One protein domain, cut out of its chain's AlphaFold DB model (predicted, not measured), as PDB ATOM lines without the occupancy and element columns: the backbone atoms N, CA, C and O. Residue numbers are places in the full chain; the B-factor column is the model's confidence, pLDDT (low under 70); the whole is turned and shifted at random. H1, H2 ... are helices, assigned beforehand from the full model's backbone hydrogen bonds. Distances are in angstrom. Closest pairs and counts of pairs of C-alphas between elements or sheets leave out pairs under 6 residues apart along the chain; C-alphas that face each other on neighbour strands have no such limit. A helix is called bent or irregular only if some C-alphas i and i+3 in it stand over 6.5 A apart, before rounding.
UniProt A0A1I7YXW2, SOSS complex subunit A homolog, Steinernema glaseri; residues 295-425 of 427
ATOM      1  N   PRO A 295     266.073 190.494 100.274       91.62
ATOM      2  CA  PRO A 295     264.783 189.837 100.245       91.62
ATOM      3  C   PRO A 295     264.548 188.984 101.495       91.62
ATOM      4  O   PRO A 295     265.461 188.310 101.975       91.62
ATOM      5  N   ASN A 296     263.311 188.978 102.000       88.69
ATOM      6  CA  ASN A 296     262.939 188.228 103.210       88.69
ATOM      7  C   ASN A 296     263.297 186.739 103.100       88.69
ATOM      8  O   ASN A 296     263.830 186.151 104.039       88.69
ATOM      9  N   LEU A 297     263.009 186.135 101.945       89.19
ATOM     10  CA  LEU A 297     263.234 184.713 101.713       89.19
ATOM     11  C   LEU A 297     264.728 184.369 101.736       89.19
ATOM     12  O   LEU A 297     265.121 183.426 102.415       89.19
ATOM     13  N   LEU A 298     265.562 185.168 101.062       91.94
ATOM     14  CA  LEU A 298     267.013 184.982 101.061       91.94
ATOM     15  C   LEU A 298     267.599 185.157 102.467       91.94
ATOM     16  O   LEU A 298     268.378 184.318 102.907       91.94
ATOM     17  N   GLN A 299     267.176 186.197 103.194       90.75
ATOM     18  CA  GLN A 299     267.611 186.423 104.572       90.75
ATOM     19  C   GLN A 299     267.284 185.217 105.468       90.75
ATOM     20  O   GLN A 299     268.176 184.697 106.132       90.75
ATOM     21  N   ARG A 300     266.037 184.719 105.436       89.94
ATOM     22  CA  ARG A 300     265.611 183.546 106.222       89.94
ATOM     23  C   ARG A 300     266.396 182.282 105.863       89.94
ATOM     24  O   ARG A 300     266.746 181.517 106.756       89.94
ATOM     25  N   ARG A 301     266.674 182.060 104.572       90.81
ATOM     26  CA  ARG A 301     267.478 180.916 104.104       90.81
ATOM     27  C   ARG A 301     268.898 180.984 104.662       90.81
ATOM     28  O   ARG A 301     269.368 179.999 105.213       90.81
ATOM     29  N   VAL A 302     269.543 182.145 104.577       91.50
ATOM     30  CA  VAL A 302     270.894 182.362 105.114       91.50
ATOM     31  C   VAL A 302     270.916 182.208 106.639       91.50
ATOM     32  O   VAL A 302     271.762 181.499 107.169       91.50
ATOM     33  N   GLU A 303     269.948 182.787 107.352       89.19
ATOM     34  CA  GLU A 303     269.840 182.648 108.812       89.19
ATOM     35  C   GLU A 303     269.610 181.200 109.270       89.19
ATOM     36  O   GLU A 303     270.060 180.809 110.348       89.19
ATOM     37  N   ALA A 304     268.932 180.385 108.457       88.94
ATOM     38  CA  ALA A 304     268.759 178.963 108.733       88.94
ATOM     39  C   ALA A 304     270.074 178.181 108.602       88.94
ATOM     40  O   ALA A 304     270.290 177.243 109.368       88.94
ATOM     41  N   ILE A 305     270.968 178.587 107.692       88.88
ATOM     42  CA  ILE A 305     272.260 177.918 107.478       88.88
ATOM     43  C   ILE A 305     273.125 177.962 108.743       88.88
ATOM     44  O   ILE A 305     273.781 176.978 109.071       88.88
ATOM     45  N   TRP A 306     273.068 179.052 109.513       84.44
ATOM     46  CA  TRP A 306     273.824 179.203 110.765       84.44
ATOM     47  C   TRP A 306     273.460 178.188 111.849       84.44
ATOM     48  O   TRP A 306     274.222 178.017 112.796       84.44
ATOM     49  N   ARG A 307     272.276 177.571 111.744       81.81
ATOM     50  CA  ARG A 307     271.735 176.653 112.753       81.81
ATOM     51  C   ARG A 307     272.176 175.210 112.551       81.81
ATOM     52  O   ARG A 307     271.931 174.389 113.432       81.81
ATOM     53  N   PHE A 308     272.769 174.878 111.407       79.88
ATOM     54  CA  PHE A 308     273.332 173.549 111.215       79.88
ATOM     55  C   PHE A 308     274.661 173.436 111.986       79.88
ATOM     56  O   PHE A 308     275.375 174.433 112.123       79.88
ATOM     57  N   PRO A 309     275.009 172.244 112.503       76.50
ATOM     58  CA  PRO A 309     276.277 172.008 113.194       76.50
ATOM     59  C   PRO A 309     277.429 171.886 112.188       76.50
ATOM     60  O   PRO A 309     277.223 171.162 111.217       76.50
ATOM     61  N   PRO A 310     278.614 172.504 112.398       77.06
ATOM     62  CA  PRO A 310     279.766 172.421 111.493       77.06
ATOM     63  C   PRO A 310     280.074 170.980 111.046       77.06
ATOM     64  O   PRO A 310     280.296 170.092 111.864       77.06
ATOM     65  N   SER A 311     280.059 170.737 109.738       74.50
ATOM     66  CA  SER A 311     280.051 169.420 109.098       74.50
ATOM     67  C   SER A 311     280.471 169.569 107.631       74.50
ATOM     68  O   SER A 311     280.649 170.681 107.135       74.50
ATOM     69  N   SER A 312     280.631 168.461 106.914       64.88
ATOM     70  CA  SER A 312     280.885 168.472 105.468       64.88
ATOM     71  C   SER A 312     279.703 168.987 104.636       64.88
ATOM     72  O   SER A 312     279.880 169.343 103.476       64.88
ATOM     73  N   ASP A 313     278.497 169.050 105.206       66.19
ATOM     74  CA  ASP A 313     277.263 169.195 104.424       66.19
ATOM     75  C   ASP A 313     276.877 170.662 104.142       66.19
ATOM     76  O   ASP A 313     275.971 170.927 103.350       66.19
ATOM     77  N   PHE A 314     277.581 171.645 104.726       77.94
ATOM     78  CA  PHE A 314     277.328 173.067 104.427       77.94
ATOM     79  C   PHE A 314     277.627 173.434 102.984       77.94
ATOM     80  O   PHE A 314     277.003 174.363 102.478       77.94
ATOM     81  N   GLU A 315     278.529 172.717 102.306       81.69
ATOM     82  CA  GLU A 315     278.845 172.982 100.900       81.69
ATOM     83  C   GLU A 315     277.591 172.909 100.024       81.69
ATOM     84  O   GLU A 315     277.392 173.760  99.159       81.69
ATOM     85  N   TYR A 316     276.687 171.965 100.312       86.81
ATOM     86  CA  TYR A 316     275.415 171.852  99.604       86.81
ATOM     87  C   TYR A 316     274.520 173.076  99.835       86.81
ATOM     88  O   TYR A 316     274.001 173.671  98.888       86.81
ATOM     89  N   HIS A 317     274.367 173.499 101.092       89.31
ATOM     90  CA  HIS A 317     273.570 174.680 101.427       89.31
ATOM     91  C   HIS A 317     274.167 175.967 100.845       89.31
ATOM     92  O   HIS A 317     273.432 176.837 100.378       89.31
ATOM     93  N   PHE A 318     275.492 176.086 100.839       93.50
ATOM     94  CA  PHE A 318     276.201 177.226 100.273       93.50
ATOM     95  C   PHE A 318     276.013 177.294  98.761       93.50
ATOM     96  O   PHE A 318     275.697 178.361  98.230       93.50
ATOM     97  N   GLN A 319     276.136 176.153  98.084       93.12
ATOM     98  CA  GLN A 319     275.923 176.043  96.649       93.12
ATOM     99  C   GLN A 319     274.481 176.386  96.260       93.12
ATOM    100  O   GLN A 319     274.272 177.123  95.302       93.12
ATOM    101  N   TRP A 320     273.489 175.972  97.051       92.38
ATOM    102  CA  TRP A 320     272.097 176.361  96.823       92.38
ATOM    103  C   TRP A 320     271.879 177.884  96.896       92.38
ATOM    104  O   TRP A 320     271.172 178.465  96.063       92.38
ATOM    105  N   ILE A 321     272.518 178.570  97.854       94.94
ATOM    106  CA  ILE A 321     272.486 180.041  97.890       94.94
ATOM    107  C   ILE A 321     273.244 180.635  96.701       94.94
ATOM    108  O   ILE A 321     272.790 181.619  96.124       94.94
ATOM    109  N   ASN A 322     274.366 180.044  96.297       95.38
ATOM    110  CA  ASN A 322     275.125 180.505  95.138       95.38
ATOM    111  C   ASN A 322     274.296 180.456  93.846       95.38
ATOM    112  O   ASN A 322     274.277 181.424  93.094       95.38
ATOM    113  N   GLU A 323     273.565 179.363  93.633       93.88
ATOM    114  CA  GLU A 323     272.646 179.182  92.504       93.88
ATOM    115  C   GLU A 323     271.490 180.185  92.547       93.88
ATOM    116  O   GLU A 323     271.145 180.776  91.527       93.88
ATOM    117  N   THR A 324     270.950 180.448  93.742       93.50
ATOM    118  CA  THR A 324     269.948 181.506  93.959       93.50
ATOM    119  C   THR A 324     270.494 182.871  93.518       93.50
ATOM    120  O   THR A 324     269.823 183.610  92.802       93.50
ATOM    121  N   LEU A 325     271.722 183.213  93.924       94.69
ATOM    122  CA  LEU A 325     272.361 184.495  93.607       94.69
ATOM    123  C   LEU A 325     272.773 184.624  92.135       94.69
ATOM    124  O   LEU A 325     272.907 185.746  91.654       94.69
ATOM    125  N   ALA A 326     272.968 183.509  91.428       92.56
ATOM    126  CA  ALA A 326     273.293 183.495  90.003       92.56
ATOM    127  C   ALA A 326     272.079 183.797  89.101       92.56
ATOM    128  O   ALA A 326     272.243 184.064  87.909       92.56
ATOM    129  N   ALA A 327     270.854 183.774  89.640       93.00
ATOM    130  CA  ALA A 327     269.664 184.136  88.880       93.00
ATOM    131  C   ALA A 327     269.743 185.608  88.408       93.00
ATOM    132  O   ALA A 327     269.992 186.493  89.229       93.00
ATOM    133  N   PRO A 328     269.451 185.929  87.129       92.31
ATOM    134  CA  PRO A 328     269.524 187.307  86.624       92.31
ATOM    135  C   PRO A 328     268.654 188.311  87.400       92.31
ATOM    136  O   PRO A 328     269.026 189.472  87.569       92.31
ATOM    137  N   SER A 329     267.508 187.864  87.922       92.81
ATOM    138  CA  SER A 329     266.621 188.666  88.774       92.81
ATOM    139  C   SER A 329     267.261 189.077  90.107       92.81
ATOM    140  O   SER A 329     266.888 190.117  90.654       92.81
ATOM    141  N   CYS A 330     268.248 188.308  90.581       93.94
ATOM    142  CA  CYS A 330     268.997 188.493  91.824       93.94
ATOM    143  C   CYS A 330     270.286 189.322  91.659       93.94
ATOM    144  O   CYS A 330     271.083 189.392  92.597       93.94
ATOM    145  N   THR A 331     270.501 189.964  90.503       92.44
ATOM    146  CA  THR A 331     271.711 190.759  90.215       92.44
ATOM    147  C   THR A 331     272.097 191.691  91.372       92.44
ATOM    148  O   THR A 331     271.243 192.355  91.965       92.44
ATOM    149  N   GLY A 332     273.380 191.725  91.740       91.62
ATOM    150  CA  GLY A 332     273.888 192.593  92.805       91.62
ATOM    151  C   GLY A 332     273.536 192.166  94.238       91.62
ATOM    152  O   GLY A 332     274.106 192.723  95.179       91.62
ATOM    153  N   LEU A 333     272.671 191.161  94.453       94.19
ATOM    154  CA  LEU A 333     272.347 190.671  95.802       94.19
ATOM    155  C   LEU A 333     273.545 190.042  96.513       94.19
ATOM    156  O   LEU A 333     273.592 190.078  97.739       94.19
ATOM    157  N   ARG A 334     274.531 189.516  95.779       95.62
ATOM    158  CA  ARG A 334     275.756 188.959  96.370       95.62
ATOM    159  C   ARG A 334     276.511 189.999  97.197       95.62
ATOM    160  O   ARG A 334     276.860 189.745  98.349       95.62
ATOM    161  N   ALA A 335     276.707 191.192  96.638       93.81
ATOM    162  CA  ALA A 335     277.359 192.295  97.339       93.81
ATOM    163  C   ALA A 335     276.510 192.798  98.521       93.81
ATOM    164  O   ALA A 335     277.053 193.094  99.585       93.81
ATOM    165  N   GLU A 336     275.181 192.854  98.375       92.88
ATOM    166  CA  GLU A 336     274.282 193.219  99.482       92.88
ATOM    167  C   GLU A 336     274.286 192.169 100.610       92.88
ATOM    168  O   GLU A 336     274.214 192.529 101.784       92.88
ATOM    169  N   LEU A 337     274.435 190.881 100.281       94.31
ATOM    170  CA  LEU A 337     274.553 189.791 101.249       94.31
ATOM    171  C   LEU A 337     275.852 189.891 102.047       94.31
ATOM    172  O   LEU A 337     275.806 189.856 103.274       94.31
ATOM    173  N   ILE A 338     276.989 190.081 101.370       94.25
ATOM    174  CA  ILE A 338     278.289 190.306 102.024       94.25
ATOM    175  C   ILE A 338     278.197 191.493 102.990       94.25
ATOM    176  O   ILE A 338     278.632 191.403 104.134       94.25
ATOM    177  N   ARG A 339     277.568 192.585 102.548       89.69
ATOM    178  CA  ARG A 339     277.387 193.807 103.336       89.69
ATOM    179  C   ARG A 339     276.552 193.602 104.600       89.69
ATOM    180  O   ARG A 339     276.834 194.208 105.628       89.69
ATOM    181  N   VAL A 340     275.493 192.801 104.517       89.38
ATOM    182  CA  VAL A 340     274.589 192.516 105.645       89.38
ATOM    183  C   VAL A 340     275.163 191.450 106.584       89.38
ATOM    184  O   VAL A 340     274.796 191.419 107.756       89.38
ATOM    185  N   MET A 341     276.087 190.614 106.105       90.31
ATOM    186  CA  MET A 341     276.609 189.449 106.821       90.31
ATOM    187  C   MET A 341     277.029 189.709 108.277       90.31
ATOM    188  O   MET A 341     276.609 188.933 109.141       90.31
ATOM    189  N   PRO A 342     277.784 190.782 108.606       87.62
ATOM    190  CA  PRO A 342     278.191 191.039 109.990       87.62
ATOM    191  C   PRO A 342     277.016 191.207 110.959       87.62
ATOM    192  O   PRO A 342     277.132 190.858 112.131       87.62
ATOM    193  N   GLN A 343     275.886 191.705 110.448       85.38
ATOM    194  CA  GLN A 343     274.702 192.111 111.207       85.38
ATOM    195  C   GLN A 343     273.671 190.986 111.358       85.38
ATOM    196  O   GLN A 343     272.720 191.118 112.128       85.38
ATOM    197  N   LEU A 344     273.830 189.882 110.620       86.25
ATOM    198  CA  LEU A 344     272.975 188.711 110.783       86.25
ATOM    199  C   LEU A 344     273.283 188.030 112.115       86.25
ATOM    200  O   LEU A 344     274.448 187.783 112.438       86.25
ATOM    201  N   ALA A 345     272.233 187.723 112.875       82.81
ATOM    202  CA  ALA A 345     272.361 187.144 114.204       82.81
ATOM    203  C   ALA A 345     273.054 185.771 114.163       82.81
ATOM    204  O   ALA A 345     272.703 184.908 113.358       82.81
ATOM    205  N   VAL A 346     274.006 185.573 115.074       85.00
ATOM    206  CA  VAL A 346     274.671 184.291 115.343       85.00
ATOM    207  C   VAL A 346     274.462 183.924 116.808       85.00
ATOM    208  O   VAL A 346     274.503 184.798 117.674       85.00
ATOM    209  N   CYS A 347     274.194 182.648 117.082       83.88
ATOM    210  CA  CYS A 347     273.825 182.191 118.424       83.88
ATOM    211  C   CYS A 347     275.038 181.759 119.260       83.88
ATOM    212  O   CYS A 347     275.026 181.906 120.480       83.88
ATOM    213  N   ASP A 348     276.076 181.237 118.610       88.31
ATOM    214  CA  ASP A 348     277.253 180.663 119.255       88.31
ATOM    215  C   ASP A 348     278.502 180.750 118.351       88.31
ATOM    216  O   ASP A 348     278.498 181.362 117.275       88.31
ATOM    217  N   LYS A 349     279.609 180.164 118.824       89.88
ATOM    218  CA  LYS A 349     280.891 180.135 118.108       89.88
ATOM    219  C   LYS A 349     280.828 179.320 116.816       89.88
ATOM    220  O   LYS A 349     281.501 179.686 115.855       89.88
ATOM    221  N   ASP A 350     280.023 178.266 116.785       90.25
ATOM    222  CA  ASP A 350     279.896 177.385 115.629       90.25
ATOM    223  C   ASP A 350     279.126 178.099 114.512       90.25
ATOM    224  O   ASP A 350     279.601 178.160 113.378       90.25
ATOM    225  N   SER A 351     278.018 178.772 114.840       90.12
ATOM    226  CA  SER A 351     277.310 179.666 113.919       90.12
ATOM    227  C   SER A 351     278.225 180.765 113.369       90.12
ATOM    228  O   SER A 351     278.173 181.080 112.177       90.12
ATOM    229  N   PHE A 352     279.085 181.358 114.209       92.25
ATOM    230  CA  PHE A 352     280.055 182.363 113.759       92.25
ATOM    231  C   PHE A 352     281.100 181.771 112.799       92.25
ATOM    232  O   PHE A 352     281.440 182.402 111.793       92.25
ATOM    233  N   TYR A 353     281.581 180.555 113.069       92.19
ATOM    234  CA  TYR A 353     282.481 179.831 112.174       92.19
ATOM    235  C   TYR A 353     281.814 179.552 110.820       92.19
ATOM    236  O   TYR A 353     282.363 179.929 109.787       92.19
ATOM    237  N   VAL A 354     280.592 179.005 110.803       92.50
ATOM    238  CA  VAL A 354     279.837 178.756 109.559       92.50
ATOM    239  C   VAL A 354     279.656 180.051 108.761       92.50
ATOM    240  O   VAL A 354     279.891 180.064 107.553       92.50
ATOM    241  N   ARG A 355     279.323 181.167 109.423       92.94
ATOM    242  CA  ARG A 355     279.225 182.493 108.788       92.94
ATOM    243  C   ARG A 355     280.543 182.954 108.171       92.94
ATOM    244  O   ARG A 355     280.549 183.515 107.073       92.94
ATOM    245  N   THR A 356     281.658 182.691 108.843       94.00
ATOM    246  CA  THR A 356     283.006 183.010 108.356       94.00
ATOM    247  C   THR A 356     283.331 182.239 107.077       94.00
ATOM    248  O   THR A 356     283.724 182.845 106.075       94.00
ATOM    249  N   VAL A 357     283.112 180.919 107.090       94.12
ATOM    250  CA  VAL A 357     283.350 180.043 105.934       94.12
ATOM    251  C   VAL A 357     282.422 180.408 104.776       94.12
ATOM    252  O   VAL A 357     282.871 180.524 103.637       94.12
ATOM    253  N   PHE A 358     281.144 180.671 105.057       94.75
ATOM    254  CA  PHE A 358     280.182 181.093 104.044       94.75
ATOM    255  C   PHE A 358     280.580 182.412 103.379       94.75
ATOM    256  O   PHE A 358     280.490 182.545 102.162       94.75
ATOM    257  N   THR A 359     281.069 183.382 104.154       95.69
ATOM    258  CA  THR A 359     281.540 184.665 103.610       95.69
ATOM    259  C   THR A 359     282.711 184.456 102.650       95.69
ATOM    260  O   THR A 359     282.698 184.999 101.543       95.69
ATOM    261  N   ALA A 360     283.681 183.611 103.023       96.12
ATOM    262  CA  ALA A 360     284.786 183.228 102.144       96.12
ATOM    263  C   ALA A 360     284.283 182.548 100.859       96.12
ATOM    264  O   ALA A 360     284.724 182.885  99.759       96.12
ATOM    265  N   PHE A 361     283.325 181.627 100.989       95.62
ATOM    266  CA  PHE A 361     282.722 180.923  99.863       95.62
ATOM    267  C   PHE A 361     282.026 181.890  98.893       95.62
ATOM    268  O   PHE A 361     282.310 181.870  97.693       95.62
ATOM    269  N   ILE A 362     281.178 182.792  99.395       96.75
ATOM    270  CA  ILE A 362     280.447 183.770  98.576       96.75
ATOM    271  C   ILE A 362     281.394 184.727  97.841       96.75
ATOM    272  O   ILE A 362     281.137 185.059  96.681       96.75
ATOM    273  N   LEU A 363     282.496 185.135  98.483       96.94
ATOM    274  CA  LEU A 363     283.549 185.937  97.853       96.94
ATOM    275  C   LEU A 363     284.278 185.161  96.749       96.94
ATOM    276  O   LEU A 363     284.512 185.707  95.673       96.94
ATOM    277  N   SER A 364     284.616 183.892  96.998       95.81
ATOM    278  CA  SER A 364     285.341 183.051  96.034       95.81
ATOM    279  C   SER A 364     284.521 182.680  94.796       95.81
ATOM    280  O   SER A 364     285.086 182.464  93.729       95.81
ATOM    281  N   THR A 365     283.194 182.635  94.929       95.50
ATOM    282  CA  THR A 365     282.255 182.260  93.861       95.50
ATOM    283  C   THR A 365     281.684 183.463  93.107       95.50
ATOM    284  O   THR A 365     280.837 183.291  92.234       95.50
ATOM    285  N   ALA A 366     282.127 184.684  93.425       94.75
ATOM    286  CA  ALA A 366     281.702 185.884  92.716       94.75
ATOM    287  C   ALA A 366     282.199 185.878  91.260       94.75
ATOM    288  O   ALA A 366     283.402 185.769  90.989       94.75
ATOM    289  N   GLU A 367     281.270 186.063  90.320       92.69
ATOM    290  CA  GLU A 367     281.602 186.210  88.907       92.69
ATOM    291  C   GLU A 367     282.430 187.475  88.658       92.69
ATOM    292  O   GLU A 367     282.315 188.467  89.382       92.69
ATOM    293  N   ALA A 368     283.246 187.469  87.600       92.44
ATOM    294  CA  ALA A 368     284.199 188.542  87.304       92.44
ATOM    295  C   ALA A 368     283.569 189.948  87.313       92.44
ATOM    296  O   ALA A 368     284.182 190.899  87.798       92.44
ATOM    297  N   HIS A 369     282.330 190.071  86.831       90.69
ATOM    298  CA  HIS A 369     281.612 191.340  86.754       90.69
ATOM    299  C   HIS A 369     281.113 191.863  88.119       90.69
ATOM    300  O   HIS A 369     280.868 193.059  88.255       90.69
ATOM    301  N   GLU A 370     280.993 191.005  89.139       92.19
ATOM    302  CA  GLU A 370     280.542 191.377  90.492       92.19
ATOM    303  C   GLU A 370     281.694 191.490  91.503       92.19
ATOM    304  O   GLU A 370     281.518 192.072  92.577       92.19
ATOM    305  N   GLN A 371     282.879 190.949  91.184       93.44
ATOM    306  CA  GLN A 371     284.003 190.831  92.120       93.44
ATOM    307  C   GLN A 371     284.383 192.158  92.780       93.44
ATOM    308  O   GLN A 371     284.497 192.217  94.001       93.44
ATOM    309  N   ALA A 372     284.543 193.237  92.008       91.38
ATOM    310  CA  ALA A 372     284.924 194.538  92.560       91.38
ATOM    311  C   ALA A 372     283.902 195.054  93.589       91.38
ATOM    312  O   ALA A 372     284.282 195.547  94.650       91.38
ATOM    313  N   MET A 373     282.604 194.880  93.317       91.12
ATOM    314  CA  MET A 373     281.539 195.289  94.237       91.12
ATOM    315  C   MET A 373     281.469 194.398  95.478       91.12
ATOM    316  O   MET A 373     281.220 194.902  96.571       91.12
ATOM    317  N   CYS A 374     281.729 193.098  95.335       95.19
ATOM    318  CA  CYS A 374     281.789 192.166  96.459       95.19
ATOM    319  C   CYS A 374     282.971 192.475  97.390       95.19
ATOM    320  O   CYS A 374     282.795 192.527  98.606       95.19
ATOM    321  N   ARG A 375     284.157 192.744  96.828       94.94
ATOM    322  CA  ARG A 375     285.349 193.139  97.599       94.94
ATOM    323  C   ARG A 375     285.147 194.484  98.290       94.94
ATOM    324  O   ARG A 375     285.464 194.608  99.470       94.94
ATOM    325  N   LEU A 376     284.551 195.459  97.594       91.12
ATOM    326  CA  LEU A 376     284.170 196.726  98.209       91.12
ATOM    327  C   LEU A 376     283.214 196.478  99.374       91.12
ATOM    328  O   LEU A 376     283.500 196.911 100.477       91.12
ATOM    329  N   ALA A 377     282.122 195.735  99.171       91.00
ATOM    330  CA  ALA A 377     281.156 195.431 100.226       91.00
ATOM    331  C   ALA A 377     281.782 194.743 101.450       91.00
ATOM    332  O   ALA A 377     281.345 195.008 102.566       91.00
ATOM    333  N   PHE A 378     282.800 193.904 101.246       93.44
ATOM    334  CA  PHE A 378     283.537 193.236 102.317       93.44
ATOM    335  C   PHE A 378     284.418 194.201 103.120       93.44
ATOM    336  O   PHE A 378     284.397 194.168 104.346       93.44
ATOM    337  N   PHE A 379     285.161 195.089 102.452       90.62
ATOM    338  CA  PHE A 379     286.109 195.997 103.113       90.62
ATOM    339  C   PHE A 379     285.550 197.367 103.470       90.62
ATOM    340  O   PHE A 379     286.214 198.137 104.151       90.62
ATOM    341  N   ILE A 380     284.359 197.720 103.016       83.06
ATOM    342  CA  ILE A 380     283.877 199.097 103.106       83.06
ATOM    343  C   ILE A 380     283.784 199.630 104.531       83.06
ATOM    344  O   ILE A 380     284.128 200.784 104.769       83.06
ATOM    345  N   ASP A 381     283.366 198.793 105.481       79.75
ATOM    346  CA  ASP A 381     283.355 199.189 106.879       79.75
ATOM    347  C   ASP A 381     284.787 199.474 107.326       79.75
ATOM    348  O   ASP A 381     285.019 200.547 107.863       79.75
ATOM    349  N   TRP A 382     285.751 198.608 106.996       81.81
ATOM    350  CA  TRP A 382     287.177 198.823 107.270       81.81
ATOM    351  C   TRP A 382     287.698 200.136 106.667       81.81
ATOM    352  O   TRP A 382     288.310 200.928 107.377       81.81
ATOM    353  N   ILE A 383     287.416 200.399 105.388       79.62
ATOM    354  CA  ILE A 383     287.861 201.607 104.671       79.62
ATOM    355  C   ILE A 383     287.276 202.873 105.314       79.62
ATOM    356  O   ILE A 383     287.956 203.882 105.461       79.62
ATOM    357  N   CYS A 384     286.009 202.828 105.731       73.06
ATOM    358  CA  CYS A 384     285.320 203.982 106.312       73.06
ATOM    359  C   CYS A 384     285.568 204.154 107.822       73.06
ATOM    360  O   CYS A 384     285.026 205.085 108.426       73.06
ATOM    361  N   CYS A 385     286.323 203.261 108.469       62.59
ATOM    362  CA  CYS A 385     286.567 203.280 109.912       62.59
ATOM    363  C   CYS A 385     287.640 204.293 110.309       62.59
ATOM    364  O   CYS A 385     288.714 203.938 110.776       62.59
ATOM    365  N   VAL A 386     287.308 205.577 110.201       54.12
ATOM    366  CA  VAL A 386     288.154 206.651 110.738       54.12
ATOM    367  C   VAL A 386     287.964 206.817 112.256       54.12
ATOM    368  O   VAL A 386     288.798 207.459 112.891       54.12
ATOM    369  N   ARG A 387     286.904 206.259 112.882       50.88
ATOM    370  CA  ARG A 387     286.664 206.473 114.329       50.88
ATOM    371  C   ARG A 387     286.233 205.291 115.198       50.88
ATOM    372  O   ARG A 387     286.650 205.302 116.341       50.88
ATOM    373  N   GLU A 388     285.486 204.292 114.726       50.97
ATOM    374  CA  GLU A 388     285.176 203.081 115.520       50.97
ATOM    375  C   GLU A 388     284.470 202.038 114.627       50.97
ATOM    376  O   GLU A 388     283.334 202.275 114.201       50.97
ATOM    377  N   PRO A 389     285.106 200.905 114.276       56.50
ATOM    378  CA  PRO A 389     284.403 199.828 113.593       56.50
ATOM    379  C   PRO A 389     283.308 199.234 114.464       56.50
ATOM    380  O   PRO A 389     283.444 199.116 115.683       56.50
ATOM    381  N   SER A 390     282.244 198.751 113.818       66.31
ATOM    382  CA  SER A 390     281.425 197.732 114.463       66.31
ATOM    383  C   SER A 390     282.342 196.525 114.675       66.31
ATOM    384  O   SER A 390     282.858 195.975 113.698       66.31
ATOM    385  N   ALA A 391     282.598 196.150 115.934       69.38
ATOM    386  CA  ALA A 391     283.479 195.023 116.261       69.38
ATOM    387  C   ALA A 391     283.094 193.773 115.448       69.38
ATOM    388  O   ALA A 391     283.948 193.104 114.883       69.38
ATOM    389  N   GLN A 392     281.789 193.572 115.241       78.50
ATOM    390  CA  GLN A 392     281.226 192.491 114.432       78.50
ATOM    391  C   GLN A 392     281.704 192.487 112.968       78.50
ATOM    392  O   GLN A 392     281.956 191.412 112.422       78.50
ATOM    393  N   SER A 393     281.821 193.657 112.325       82.94
ATOM    394  CA  SER A 393     282.309 193.770 110.941       82.94
ATOM    395  C   SER A 393     283.793 193.424 110.857       82.94
ATOM    396  O   SER A 393     284.189 192.612 110.022       82.94
ATOM    397  N   THR A 394     284.614 194.001 111.736       85.62
ATOM    398  CA  THR A 394     286.064 193.763 111.741       85.62
ATOM    399  C   THR A 394     286.403 192.322 112.111       85.62
ATOM    400  O   THR A 394     287.234 191.710 111.441       85.62
ATOM    401  N   ASP A 395     285.715 191.747 113.101       89.75
ATOM    402  CA  ASP A 395     285.903 190.357 113.519       89.75
ATOM    403  C   ASP A 395     285.614 189.385 112.372       89.75
ATOM    404  O   ASP A 395     286.398 188.466 112.127       89.75
ATOM    405  N   LEU A 396     284.519 189.601 111.629       92.56
ATOM    406  CA  LEU A 396     284.184 188.759 110.481       92.56
ATOM    407  C   LEU A 396     285.236 188.885 109.370       92.56
ATOM    408  O   LEU A 396     285.656 187.867 108.829       92.56
ATOM    409  N   ILE A 397     285.701 190.101 109.058       93.50
ATOM    410  CA  ILE A 397     286.741 190.312 108.040       93.50
ATOM    411  C   ILE A 397     288.024 189.556 108.411       93.50
ATOM    412  O   ILE A 397     288.542 188.790 107.596       93.50
ATOM    413  N   ILE A 398     288.521 189.725 109.642       93.88
ATOM    414  CA  ILE A 398     289.755 189.075 110.113       93.88
ATOM    415  C   ILE A 398     289.603 187.553 110.121       93.88
ATOM    416  O   ILE A 398     290.506 186.842 109.669       93.88
ATOM    417  N   ALA A 399     288.467 187.046 110.605       95.75
ATOM    418  CA  ALA A 399     288.188 185.616 110.634       95.75
ATOM    419  C   ALA A 399     288.137 185.030 109.216       95.75
ATOM    420  O   ALA A 399     288.746 183.991 108.958       95.75
ATOM    421  N   THR A 400     287.481 185.717 108.275       96.75
ATOM    422  CA  THR A 400     287.394 185.291 106.872       96.75
ATOM    423  C   THR A 400     288.768 185.292 106.209       96.75
ATOM    424  O   THR A 400     289.116 184.305 105.567       96.75
ATOM    425  N   LEU A 401     289.592 186.327 106.412       96.88
ATOM    426  CA  LEU A 401     290.961 186.369 105.883       96.88
ATOM    427  C   LEU A 401     291.832 185.248 106.463       96.88
ATOM    428  O   LEU A 401     292.565 184.590 105.726       96.88
ATOM    429  N   SER A 402     291.715 184.996 107.768       96.94
ATOM    430  CA  SER A 402     292.457 183.939 108.462       96.94
ATOM    431  C   SER A 402     292.073 182.553 107.940       96.94
ATOM    432  O   SER A 402     292.955 181.780 107.570       96.94
ATOM    433  N   TYR A 403     290.775 182.264 107.810       95.69
ATOM    434  CA  TYR A 403     290.277 181.030 107.198       95.69
ATOM    435  C   TYR A 403     290.762 180.885 105.746       95.69
ATOM    436  O   TYR A 403     291.376 179.884 105.373       95.69
ATOM    437  N   SER A 404     290.560 181.911 104.918       97.00
ATOM    438  CA  SER A 404     290.966 181.880 103.514       97.00
ATOM    439  C   SER A 404     292.481 181.762 103.339       97.00
ATOM    440  O   SER A 404     292.912 181.141 102.378       97.00
ATOM    441  N   SER A 405     293.307 182.256 104.262       96.56
ATOM    442  CA  SER A 405     294.767 182.107 104.157       96.56
ATOM    443  C   SER A 405     295.228 180.645 104.198       96.56
ATOM    444  O   SER A 405     296.236 180.302 103.586       96.56
ATOM    445  N   GLN A 406     294.468 179.781 104.875       95.12
ATOM    446  CA  GLN A 406     294.772 178.357 105.013       95.12
ATOM    447  C   GLN A 406     294.140 177.524 103.890       95.12
ATOM    448  O   GLN A 406     294.730 176.540 103.451       95.12
ATOM    449  N   HIS A 407     292.959 177.928 103.407       93.44
ATOM    450  CA  HIS A 407     292.145 177.130 102.482       93.44
ATOM    451  C   HIS A 407     292.089 177.660 101.040       93.44
ATOM    452  O   HIS A 407     291.897 176.885 100.108       93.44
ATOM    453  N   ASN A 408     292.246 178.970 100.833       94.25
ATOM    454  CA  ASN A 408     292.250 179.618  99.518       94.25
ATOM    455  C   ASN A 408     293.157 180.875  99.503       94.25
ATOM    456  O   ASN A 408     292.658 182.008  99.492       94.25
ATOM    457  N   PRO A 409     294.495 180.707  99.484       95.25
ATOM    458  CA  PRO A 409     295.441 181.827  99.526       95.25
ATOM    459  C   PRO A 409     295.293 182.814  98.356       95.25
ATOM    460  O   PRO A 409     295.585 183.999  98.497       95.25
ATOM    461  N   GLN A 410     294.812 182.348  97.198       95.44
ATOM    462  CA  GLN A 410     294.597 183.198  96.023       95.44
ATOM    463  C   GLN A 410     293.505 184.244  96.264       95.44
ATOM    464  O   GLN A 410     293.663 185.398  95.861       95.44
ATOM    465  N   LEU A 411     292.425 183.867  96.961       95.44
ATOM    466  CA  LEU A 411     291.388 184.816  97.361       95.44
ATOM    467  C   LEU A 411     291.972 185.914  98.257       95.44
ATOM    468  O   LEU A 411     291.684 187.088  98.044       95.44
ATOM    469  N   VAL A 412     292.816 185.542  99.223       96.44
ATOM    470  CA  VAL A 412     293.451 186.493 100.148       96.44
ATOM    471  C   VAL A 412     294.336 187.486  99.403       96.44
ATOM    472  O   VAL A 412     294.179 188.689  99.598       96.44
ATOM    473  N   ASN A 413     295.199 187.010  98.503       95.12
ATOM    474  CA  ASN A 413     296.040 187.886  97.682       95.12
ATOM    475  C   ASN A 413     295.186 188.879  96.883       95.12
ATOM    476  O   ASN A 413     295.404 190.082  96.953       95.12
ATOM    477  N   SER A 414     294.135 188.386  96.222       95.06
ATOM    478  CA  SER A 414     293.221 189.230  95.451       95.06
ATOM    479  C   SER A 414     292.475 190.270  96.303       95.06
ATOM    480  O   SER A 414     292.182 191.367  95.821       95.06
ATOM    481  N   LEU A 415     292.141 189.938  97.552       95.31
ATOM    482  CA  LEU A 415     291.512 190.860  98.497       95.31
ATOM    483  C   LEU A 415     292.485 191.961  98.941       95.31
ATOM    484  O   LEU A 415     292.091 193.127  98.974       95.31
ATOM    485  N   PHE A 416     293.743 191.620  99.229       93.12
ATOM    486  CA  PHE A 416     294.771 192.608  99.567       93.12
ATOM    487  C   PHE A 416     295.133 193.505  98.382       93.12
ATOM    488  O   PHE A 416     295.207 194.717  98.565       93.12
ATOM    489  N   ASP A 417     295.265 192.950  97.175       92.75
ATOM    490  CA  ASP A 417     295.493 193.736  95.956       92.75
ATOM    491  C   ASP A 417     294.388 194.785  95.766       92.75
ATOM    492  O   ASP A 417     294.657 195.952  95.477       92.75
ATOM    493  N   PHE A 418     293.129 194.394  95.987       92.44
ATOM    494  CA  PHE A 418     292.002 195.323  95.941       92.44
ATOM    495  C   PHE A 418     292.092 196.406  97.021       92.44
ATOM    496  O   PHE A 418     291.835 197.573  96.730       92.44
ATOM    497  N   LEU A 419     292.452 196.047  98.256       88.25
ATOM    498  CA  LEU A 419     292.559 197.007  99.354       88.25
ATOM    499  C   LEU A 419     293.648 198.057  99.084       88.25
ATOM    500  O   LEU A 419     293.395 199.244  99.271       88.25
ATOM    501  N   VAL A 420     294.810 197.634  98.574       86.81
ATOM    502  CA  VAL A 420     295.904 198.535  98.163       86.81
ATOM    503  C   VAL A 420     295.455 199.478  97.048       86.81
ATOM    504  O   VAL A 420     295.753 200.670  97.087       86.81
ATOM    505  N   LEU A 421     294.699 198.969  96.066       83.69
ATOM    506  CA  LEU A 421     294.131 199.813  95.016       83.69
ATOM    507  C   LEU A 421     293.197 200.870  95.608       83.69
ATOM    508  O   LEU A 421     293.340 202.042  95.283       83.69
ATOM    509  N   VAL A 422     292.270 200.498  96.490       79.81
ATOM    510  CA  VAL A 422     291.330 201.469  97.072       79.81
ATOM    511  C   VAL A 422     292.046 202.539  97.898       79.81
ATOM    512  O   VAL A 422     291.695 203.710  97.771       79.81
ATOM    513  N   ASP A 423     293.070 202.173  98.671       66.69
ATOM    514  CA  ASP A 423     293.878 203.125  99.448       66.69
ATOM    515  C   ASP A 423     294.569 204.161  98.541       66.69
ATOM    516  O   ASP A 423     294.625 205.342  98.854       66.69
ATOM    517  N   SER A 424     294.986 203.759  97.334       59.81
ATOM    518  CA  SER A 424     295.543 204.693  96.343       59.81
ATOM    519  C   SER A 424     294.515 205.632  95.683       59.81
ATOM    520  O   SER A 424     294.909 206.604  95.037       59.81
ATOM    521  N   PHE A 425     293.210 205.359  95.827       52.06
ATOM    522  CA  PHE A 425     292.106 206.134  95.236       52.06
ATOM    523  C   PHE A 425     291.387 207.062  96.230       52.06
ATOM    524  O   PHE A 425     290.624 207.926  95.789       52.06
TER     525      PHE A 425
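AT A GLANCE: This is residues 295 to 425 of the 427 residues of the protein "SOSS complex subunit A homolog" of Steinernema glaseri (UniProt A0A1I7YXW2). A core of four crossed helices, H3, H4, H5 and H6, has H1 and H2 at one end of the longest axis and H7 at the other. H1 and H2 are side by side, with H2 packed on H4; H6 crosses H4 steeply, and H7 makes a V with H6, then runs past H5. The printed part has 131 residues with seven named helices, H1 to H7 in order, and no named strand; its class is all helix. It is compact, with a radius of gyration of the C-alphas of 14.2 A, and rounded, spanning 40 by 34 by 29 A.

HOW THE PARTS SIT: H1, residues 296 to 305, and H2, residues 314 to 326, form a helical hairpin at a shallow tilt of 19 degrees, opposite ways. They only just touch, with 3 pairs of C-alphas within 8 A, the closest being those of Ile 305 and His 317 at 7.0 A. H3, residues 333 to 343, is near H1, and it is close to but not clearly touching H2. H3 forms a second helical hairpin with H4, residues 349 to 364, at a shallow tilt of 24 degrees, opposite ways; their closest C-alphas, Ile 338 and Thr 359, are 6.7 A apart. H2 touches H4 with residues 318 to 322 alone, at a steep tilt of 43 degrees, and the closest C-alphas, Phe 318 and Phe 358, are 6.7 A apart. H5, residues 371 to 384, touches H3 with residues 373 to 378 alone, at a shallow tilt of 30 degrees, the same way; the closest C-alphas, Ala 335 and Cys 374, are 4.5 A apart. H6, residues 391 to 407, touches H4 at a steep tilt of 66 degrees, the same way, and the C-alphas of Thr 356 and Thr 400, the closest, are 5.2 A apart. H6 also touches H3, where Pro 342 and Ser 393 have the closest C-alphas, 5.0 A apart. H7, residues 409 to 425, touches H6 at a steep tilt of 46 degrees, with Ser 405 and Val 412 having the closest C-alphas, 6.1 A apart. H7 touches H5 with residues 415 to 419 alone, the closest C-alphas being those of Arg 375 and Leu 415 at 6.6 A. H7 is apart from H1, H2 and H3. Every O i to N i+4 pair is within hydrogen-bond range in H1, H2, H4 and H7; the counts are 5 of 7 in H3, 8 of 10 in H5 and 12 of 13 in H6.

IN THESE COORDINATES: H1 has 10 residues and begins at C-alpha 296, (262.939, 188.228, 103.210). H2 has 13 residues and measures 18.3 A from first to last C-alpha. H3 has 11 residues and is irregular, with C-alphas 339 and 342 7.3 A apart. H4 has 16 residues, is 22.7 A long and begins at C-alpha 349, (280.891, 180.135, 118.108). H5 has 14 residues over 19.4 A and is irregular too, with C-alphas 378 and 381 7.5 A apart. H6 and H7 have 17 residues each, over 24.2 A and 24.9 A, and H7 ends at C-alpha 425, (292.106, 206.134, 95.236).

THE WHOLE: The two C-alphas farthest apart, those of Pro 309 and Phe 425, are 41.7 A apart. The printed part, residues 295 to 425, has no cut. The links H3 to H4 and H6 to H7 are tight, the other four are short, and there is no long link. The mean pLDDT of the printed part is 87.8; it is under 70 at residues 312 to 313, 385 to 391 and 423 to 425.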